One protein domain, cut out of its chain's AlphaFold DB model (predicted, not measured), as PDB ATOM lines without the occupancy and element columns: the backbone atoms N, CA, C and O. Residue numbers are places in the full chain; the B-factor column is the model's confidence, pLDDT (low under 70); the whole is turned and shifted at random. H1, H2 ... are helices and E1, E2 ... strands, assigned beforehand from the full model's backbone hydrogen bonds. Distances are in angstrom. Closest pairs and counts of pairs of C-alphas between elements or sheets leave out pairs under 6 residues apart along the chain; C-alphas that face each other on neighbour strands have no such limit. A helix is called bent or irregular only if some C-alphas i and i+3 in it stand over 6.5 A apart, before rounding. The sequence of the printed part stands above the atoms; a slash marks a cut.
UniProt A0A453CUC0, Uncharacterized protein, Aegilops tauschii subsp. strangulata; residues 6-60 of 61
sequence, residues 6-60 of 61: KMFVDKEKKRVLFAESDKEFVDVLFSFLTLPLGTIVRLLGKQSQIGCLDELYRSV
ATOM      1  N   LYS A   6     214.437 206.446 145.241       95.50
ATOM      2  CA  LYS A   6     213.170 205.717 145.294       95.50
ATOM      3  C   LYS A   6     213.157 204.648 144.209       95.50
ATOM      4  O   LYS A   6     213.246 204.955 143.027       95.50
ATOM      5  N   MET A   7     213.029 203.385 144.604       95.44
ATOM      6  CA  MET A   7     213.047 202.255 143.673       95.44
ATOM      7  C   MET A   7     211.657 201.650 143.507       95.44
ATOM      8  O   MET A   7     210.960 201.380 144.485       95.44
ATOM      9  N   PHE A   8     211.289 201.368 142.262       97.56
ATOM     10  CA  PHE A   8     210.082 200.630 141.915       97.56
ATOM     11  C   PHE A   8     210.493 199.209 141.533       97.56
ATOM     12  O   PHE A   8     211.190 199.002 140.541       97.56
ATOM     13  N   VAL A   9     210.111 198.229 142.354       97.75
ATOM     14  CA  VAL A   9     210.617 196.850 142.275       97.75
ATOM     15  C   VAL A   9     209.470 195.881 142.023       97.75
ATOM     16  O   VAL A   9     208.496 195.856 142.774       97.75
ATOM     17  N   ASP A  10     209.625 195.037 141.005       97.94
ATOM     18  CA  ASP A  10     208.826 193.824 140.842       97.94
ATOM     19  C   ASP A  10     209.440 192.738 141.735       97.94
ATOM     20  O   ASP A  10     210.507 192.189 141.438       97.94
ATOM     21  N   LYS A  11     208.796 192.483 142.877       97.12
ATOM     22  CA  LYS A  11     209.283 191.539 143.892       97.12
ATOM     23  C   LYS A  11     209.179 190.086 143.436       97.12
ATOM     24  O   LYS A  11     210.071 189.303 143.752       97.12
ATOM     25  N   GLU A  12     208.150 189.756 142.658       98.12
ATOM     26  CA  GLU A  12     207.927 188.406 142.135       98.12
ATOM     27  C   GLU A  12     209.037 188.031 141.152       98.12
ATOM     28  O   GLU A  12     209.666 186.979 141.264       98.12
ATOM     29  N   LYS A  13     209.354 188.946 140.227       98.12
ATOM     30  CA  LYS A  13     210.432 188.757 139.244       98.12
ATOM     31  C   LYS A  13     211.811 189.173 139.756       98.12
ATOM     32  O   LYS A  13     212.777 189.087 139.000       98.12
ATOM     33  N   LYS A  14     211.910 189.638 141.007       96.94
ATOM     34  CA  LYS A  14     213.144 190.107 141.662       96.94
ATOM     35  C   LYS A  14     213.940 191.107 140.807       96.94
ATOM     36  O   LYS A  14     215.158 190.992 140.688       96.94
ATOM     37  N   ARG A  15     213.260 192.088 140.205       96.38
ATOM     38  CA  ARG A  15     213.884 193.097 139.325       96.38
ATOM     39  C   ARG A  15     213.464 194.518 139.673       96.38
ATOM     40  O   ARG A  15     212.314 194.773 140.022       96.38
ATOM     41  N   VAL A  16     214.388 195.457 139.498       96.38
ATOM     42  CA  VAL A  16     214.089 196.894 139.538       96.38
ATOM     43  C   VAL A  16     213.486 197.297 138.191       96.38
ATOM     44  O   VAL A  16     213.999 196.922 137.138       96.38
ATOM     45  N   LEU A  17     212.359 198.004 138.218       95.94
ATOM     46  CA  LEU A  17     211.690 198.526 137.026       95.94
ATOM     47  C   LEU A  17     212.233 199.908 136.668       95.94
ATOM     48  O   LEU A  17     212.563 200.145 135.512       95.94
ATOM     49  N   PHE A  18     212.342 200.791 137.659       93.88
ATOM     50  CA  PHE A  18     212.971 202.101 137.536       93.88
ATOM     51  C   PHE A  18     213.355 202.644 138.917       93.88
ATOM     52  O   PHE A  18     212.855 202.179 139.948       93.88
ATOM     53  N   ALA A  19     214.267 203.616 138.923       94.88
ATOM     54  CA  ALA A  19     214.721 204.328 140.106       94.88
ATOM     55  C   ALA A  19     214.598 205.837 139.868       94.88
ATOM     56  O   ALA A  19     215.010 206.338 138.825       94.88
ATOM     57  N   GLU A  20     214.012 206.539 140.827       94.88
ATOM     58  CA  GLU A  20     213.806 207.984 140.823       94.88
ATOM     59  C   GLU A  20     214.742 208.613 141.860       94.88
ATOM     60  O   GLU A  20     214.868 208.111 142.982       94.88
ATOM     61  N   SER A  21     215.428 209.683 141.472       94.06
ATOM     62  CA  SER A  21     216.374 210.398 142.323       94.06
ATOM     63  C   SER A  21     216.518 211.843 141.857       94.06
ATOM     64  O   SER A  21     216.225 212.162 140.704       94.06
ATOM     65  N   ASP A  22     217.036 212.691 142.742       92.62
ATOM     66  CA  ASP A  22     217.359 214.078 142.421       92.62
ATOM     67  C   ASP A  22     218.500 214.185 141.400       92.62
ATOM     68  O   ASP A  22     219.350 213.294 141.282       92.62
ATOM     69  N   LYS A  23     218.547 215.325 140.698       90.62
ATOM     70  CA  LYS A  23     219.530 215.617 139.641       90.62
ATOM     71  C   LYS A  23     220.974 215.377 140.088       90.62
ATOM     72  O   LYS A  23     221.753 214.800 139.340       90.62
ATOM     73  N   GLU A  24     221.322 215.781 141.305       90.19
ATOM     74  CA  GLU A  24     222.696 215.709 141.813       90.19
ATOM     75  C   GLU A  24     223.226 214.267 141.884       90.19
ATOM     76  O   GLU A  24     224.384 214.005 141.565       90.19
ATOM     77  N   PHE A  25     222.363 213.298 142.199       91.25
ATOM     78  CA  PHE A  25     222.726 211.880 142.134       91.25
ATOM     79  C   PHE A  25     222.977 211.412 140.705       91.25
ATOM     80  O   PHE A  25     223.935 210.685 140.450       91.25
ATOM     81  N   VAL A  26     222.095 211.813 139.787       89.56
ATOM     82  CA  VAL A  26     222.162 211.430 138.375       89.56
ATOM     83  C   VAL A  26     223.437 211.986 137.738       89.56
ATOM     84  O   VAL A  26     224.144 211.245 137.057       89.56
ATOM     85  N   ASP A  27     223.788 213.239 138.037       88.75
ATOM     86  CA  ASP A  27     225.039 213.864 137.596       88.75
ATOM     87  C   ASP A  27     226.266 213.097 138.116       88.75
ATOM     88  O   ASP A  27     227.173 212.778 137.348       88.75
ATOM     89  N   VAL A  28     226.292 212.751 139.411       90.19
ATOM     90  CA  VAL A  28     227.397 211.986 140.013       90.19
ATOM     91  C   VAL A  28     227.510 210.596 139.384       90.19
ATOM     92  O   VAL A  28     228.606 210.191 138.993       90.19
ATOM     93  N   LEU A  29     226.395 209.877 139.226       90.75
ATOM     94  CA  LEU A  29     226.368 208.566 138.579       90.75
ATOM     95  C   LEU A  29     226.936 208.639 137.159       90.75
ATOM     96  O   LEU A  29     227.814 207.850 136.810       90.75
ATOM     97  N   PHE A  30     226.479 209.601 136.353       87.38
ATOM     98  CA  PHE A  30     226.984 209.757 134.994       87.38
ATOM     99  C   PHE A  30     228.433 210.222 134.952       87.38
ATOM    100  O   PHE A  30     229.165 209.724 134.105       87.38
ATOM    101  N   SER A  31     228.895 211.047 135.895       88.44
ATOM    102  CA  SER A  31     230.304 211.456 135.967       88.44
ATOM    103  C   SER A  31     231.262 210.266 136.127       88.44
ATOM    104  O   SER A  31     232.328 210.240 135.511       88.44
ATOM    105  N   PHE A  32     230.860 209.227 136.875       90.31
ATOM    106  CA  PHE A  32     231.624 207.978 136.979       90.31
ATOM    107  C   PHE A  32     231.596 207.162 135.687       90.31
ATOM    108  O   PHE A  32     232.544 206.431 135.395       90.31
ATOM    109  N   LEU A  33     230.510 207.267 134.924       87.81
ATOM    110  CA  LEU A  33     230.298 206.502 133.703       87.81
ATOM    111  C   LEU A  33     230.834 207.206 132.453       87.81
ATOM    112  O   LEU A  33     231.097 206.510 131.481       87.81
ATOM    113  N   THR A  34     231.069 208.521 132.453       86.44
ATOM    114  CA  THR A  34     231.515 209.275 131.267       86.44
ATOM    115  C   THR A  34     232.773 208.672 130.631       86.44
ATOM    116  O   THR A  34     232.790 208.409 129.429       86.44
ATOM    117  N   LEU A  35     233.816 208.396 131.428       86.50
ATOM    118  CA  LEU A  35     235.071 207.813 130.927       86.50
ATOM    119  C   LEU A  35     234.901 206.351 130.456       86.50
ATOM    120  O   LEU A  35     235.315 206.041 129.330       86.50
ATOM    121  N   PRO A  36     234.282 205.445 131.245       86.44
ATOM    122  CA  PRO A  36     233.946 204.099 130.780       86.44
ATOM    123  C   PRO A  36     233.087 204.080 129.509       86.44
ATOM    124  O   PRO A  36     233.420 203.366 128.566       86.44
ATOM    125  N   LEU A  37     232.024 204.887 129.447       85.81
ATOM    126  CA  LEU A  37     231.097 204.951 128.313       85.81
ATOM    127  C   LEU A  37     231.792 205.461 127.055       85.81
ATOM    128  O   LEU A  37     231.718 204.803 126.020       85.81
ATOM    129  N   GLY A  38     232.537 206.568 127.142       83.12
ATOM    130  CA  GLY A  38     233.301 207.081 126.003       83.12
ATOM    131  C   GLY A  38     234.331 206.075 125.484       83.12
ATOM    132  O   GLY A  38     234.548 205.960 124.277       83.12
ATOM    133  N   THR A  39     234.922 205.279 126.381       87.31
ATOM    134  CA  THR A  39     235.837 204.196 125.997       87.31
ATOM    135  C   THR A  39     235.105 203.073 125.263       87.31
ATOM    136  O   THR A  39     235.557 202.662 124.195       87.31
ATOM    137  N   ILE A  40     233.976 202.605 125.800       84.88
ATOM    138  CA  ILE A  40     233.159 201.537 125.208       84.88
ATOM    139  C   ILE A  40     232.649 201.953 123.824       84.88
ATOM    140  O   ILE A  40     232.866 201.231 122.854       84.88
ATOM    141  N   VAL A  41     232.050 203.141 123.700       82.19
ATOM    142  CA  VAL A  41     231.517 203.655 122.427       82.19
ATOM    143  C   VAL A  41     232.630 203.813 121.387       82.19
ATOM    144  O   VAL A  41     232.438 203.465 120.221       82.19
ATOM    145  N   ARG A  42     233.823 204.272 121.792       81.62
ATOM    146  CA  ARG A  42     234.985 204.352 120.893       81.62
ATOM    147  C   ARG A  42     235.452 202.974 120.425       81.62
ATOM    148  O   ARG A  42     235.724 202.812 119.239       81.62
ATOM    149  N   LEU A  43     235.555 202.003 121.334       86.12
ATOM    150  CA  LEU A  43     235.982 200.636 121.007       86.12
ATOM    151  C   LEU A  43     234.982 199.917 120.096       86.12
ATOM    152  O   LEU A  43     235.391 199.132 119.246       86.12
ATOM    153  N   LEU A  44     233.693 200.217 120.241       84.06
ATOM    154  CA  LEU A  44     232.618 199.624 119.448       84.06
ATOM    155  C   LEU A  44     232.265 200.437 118.188       84.06
ATOM    156  O   LEU A  44     231.252 200.182 117.549       84.06
ATOM    157  N   GLY A  45     233.082 201.425 117.805       76.56
ATOM    158  CA  GLY A  45     232.920 202.127 116.528       76.56
ATOM    159  C   GLY A  45     231.725 203.087 116.457       76.56
ATOM    160  O   GLY A  45     231.171 203.280 115.378       76.56
ATOM    161  N   LYS A  46     231.339 203.718 117.576       68.50
ATOM    162  CA  LYS A  46     230.209 204.670 117.693       68.50
ATOM    163  C   LYS A  46     228.810 204.084 117.439       68.50
ATOM    164  O   LYS A  46     227.850 204.845 117.343       68.50
ATOM    165  N   GLN A  47     228.701 202.763 117.334       71.31
ATOM    166  CA  GLN A  47     227.448 202.012 117.292       71.31
ATOM    167  C   GLN A  47     227.645 200.765 118.141       71.31
ATOM    168  O   GLN A  47     227.937 199.689 117.621       71.31
ATOM    169  N   SER A  48     227.544 200.916 119.462       75.75
ATOM    170  CA  SER A  48     227.711 199.774 120.358       75.75
ATOM    171  C   SER A  48     226.694 198.677 120.066       75.75
ATOM    172  O   SER A  48     227.007 197.507 120.261       75.75
ATOM    173  N   GLN A  49     225.489 199.044 119.602       75.56
ATOM    174  CA  GLN A  49     224.323 198.152 119.518       75.56
ATOM    175  C   GLN A  49     223.999 197.469 120.864       75.56
ATOM    176  O   GLN A  49     223.246 196.495 120.916       75.56
ATOM    177  N   ILE A  50     224.549 197.978 121.975       79.81
ATOM    178  CA  ILE A  50     224.325 197.453 123.319       79.81
ATOM    179  C   ILE A  50     223.230 198.293 123.963       79.81
ATOM    180  O   ILE A  50     223.488 199.335 124.567       79.81
ATOM    181  N   GLY A  51     221.994 197.806 123.855       80.88
ATOM    182  CA  GLY A  51     220.841 198.429 124.500       80.88
ATOM    183  C   GLY A  51     220.743 199.915 124.164       80.88
ATOM    184  O   GLY A  51     220.655 200.267 122.996       80.88
ATOM    185  N   CYS A  52     220.769 200.763 125.194       83.06
ATOM    186  CA  CYS A  52     220.700 202.220 125.068       83.06
ATOM    187  C   CYS A  52     222.037 202.939 125.341       83.06
ATOM    188  O   CYS A  52     222.044 204.124 125.679       83.06
ATOM    189  N   LEU A  53     223.177 202.234 125.298       83.50
ATOM    190  CA  LEU A  53     224.472 202.833 125.653       83.50
ATOM    191  C   LEU A  53     224.864 203.986 124.720       83.50
ATOM    192  O   LEU A  53     225.473 204.953 125.181       83.50
ATOM    193  N   ASP A  54     224.497 203.906 123.439       82.19
ATOM    194  CA  ASP A  54     224.778 204.961 122.462       82.19
ATOM    195  C   ASP A  54     223.973 206.235 122.786       82.19
ATOM    196  O   ASP A  54     224.510 207.343 122.748       82.19
ATOM    197  N   GLU A  55     222.704 206.087 123.177       84.81
ATOM    198  CA  GLU A  55     221.843 207.184 123.627       84.81
ATOM    199  C   GLU A  55     222.313 207.776 124.958       84.81
ATOM    200  O   GLU A  55     222.316 208.996 125.118       84.81
ATOM    201  N   LEU A  56     222.749 206.936 125.903       83.50
ATOM    202  CA  LEU A  56     223.292 207.400 127.181       83.50
ATOM    203  C   LEU A  56     224.575 208.212 126.987       83.50
ATOM    204  O   LEU A  56     224.723 209.252 127.621       83.50
ATOM    205  N   TYR A  57     225.475 207.779 126.099       82.50
ATOM    206  CA  TYR A  57     226.677 208.547 125.770       82.50
ATOM    207  C   TYR A  57     226.330 209.897 125.129       82.50
ATOM    208  O   TYR A  57     226.833 210.921 125.575       82.50
ATOM    209  N   ARG A  58     225.402 209.922 124.161       80.81
ATOM    210  CA  ARG A  58     224.917 211.172 123.543       80.81
ATOM    211  C   ARG A  58     224.248 212.136 124.521       80.81
ATOM    212  O   ARG A  58     224.182 213.322 124.235       80.81
ATOM    213  N   SER A  59     223.697 211.643 125.628       80.38
ATOM    214  CA  SER A  59     223.066 212.495 126.641       80.38
ATOM    215  C   SER A  59     224.078 213.246 127.512       80.38
ATOM    216  O   SER A  59     223.673 214.173 128.216       80.38
ATOM    217  N   VAL A  60     225.338 212.804 127.540       77.00
ATOM    218  CA  VAL A  60     226.402 213.374 128.387       77.00
ATOM    219  C   VAL A  60     227.562 213.972 127.584       77.00
ATOM    220  O   VAL A  60     228.442 214.586 128.185       77.00
TER     221      VAL A  60
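This is residues 6 to 60 of the 61 residues of an uncharacterized protein of Aegilops tauschii subsp. strangulata (UniProt A0A453CUC0). The model is a loose, flat arch: a two-strand hairpin, E1 and E2, forms one leg, and the long bent helix H1 runs away from it over an open gap. At the far end a loop folds the printed part back, and the short helix H2 packs on H1b, the second arm of H1, well away from the hairpin. The printed part has 55 residues, with two named strands and two named helices in the order E1, E2, H1, H2; the sheet has the order E1 - E2, antiparallel, and the class is mixed, helices and strands. The whole is loose, with a radius of gyration of the C-alphas of 13.8 A and spans of 38 by 27 by 14 A.

Strand E1, residues 6 to 10, and strand E2, residues 15 to 21, are antiparallel neighbours and a hairpin, with 166 degrees between their directions. N 6 and O 20 are 2.8 A apart and N 10 and O 15 are 2.9 A apart, both within hydrogen-bond range. The C-alphas of Met 7 and Ala 19 face each other at 4.5 A. Helix H1, residues 23 to 43, was assigned as one helix by its hydrogen bonds but is bent: C-alphas 32 and 35 are 7.0 A apart. Its arms, H1a, residues 23 to 32, and H1b, residues 35 to 43, stand at a steep tilt of 54 degrees. Helix H2, residues 53 to 58, touches H1b; their closest C-alphas, those of Leu 37 and Tyr 57, are 6.2 A apart. The lines of H1b and H2 stand at 71 degrees, only just about perpendicular. H1a and H2 are apart, and both strands are apart from H1b and H2. In H1a, H1b and H2 every O i to N i+4 pair is within hydrogen-bond range.

E1 begins at C-alpha 6, (213.170, 205.717, 145.294), and is 13.4 A long from first to last C-alpha. E2 measures 17.7 A from C-alpha 15 to C-alpha 21. H1a begins at C-alpha 23, (219.530, 215.617, 139.641), and measures 14.6 A; H1b measures 12.3 A. H2 measures 8.6 A and ends at C-alpha 58, (224.917, 211.172, 123.543).

The two C-alphas farthest apart, those of Glu 12 and Gly 45, are 38.3 A apart. The printed part has no cut. The links from E1 to E2 and from E2 to H1 are tight, and the link from H1 to H2, nine residues, is short. The mean pLDDT of the printed part is 87.6, and residue 46 is the one printed residue under 70.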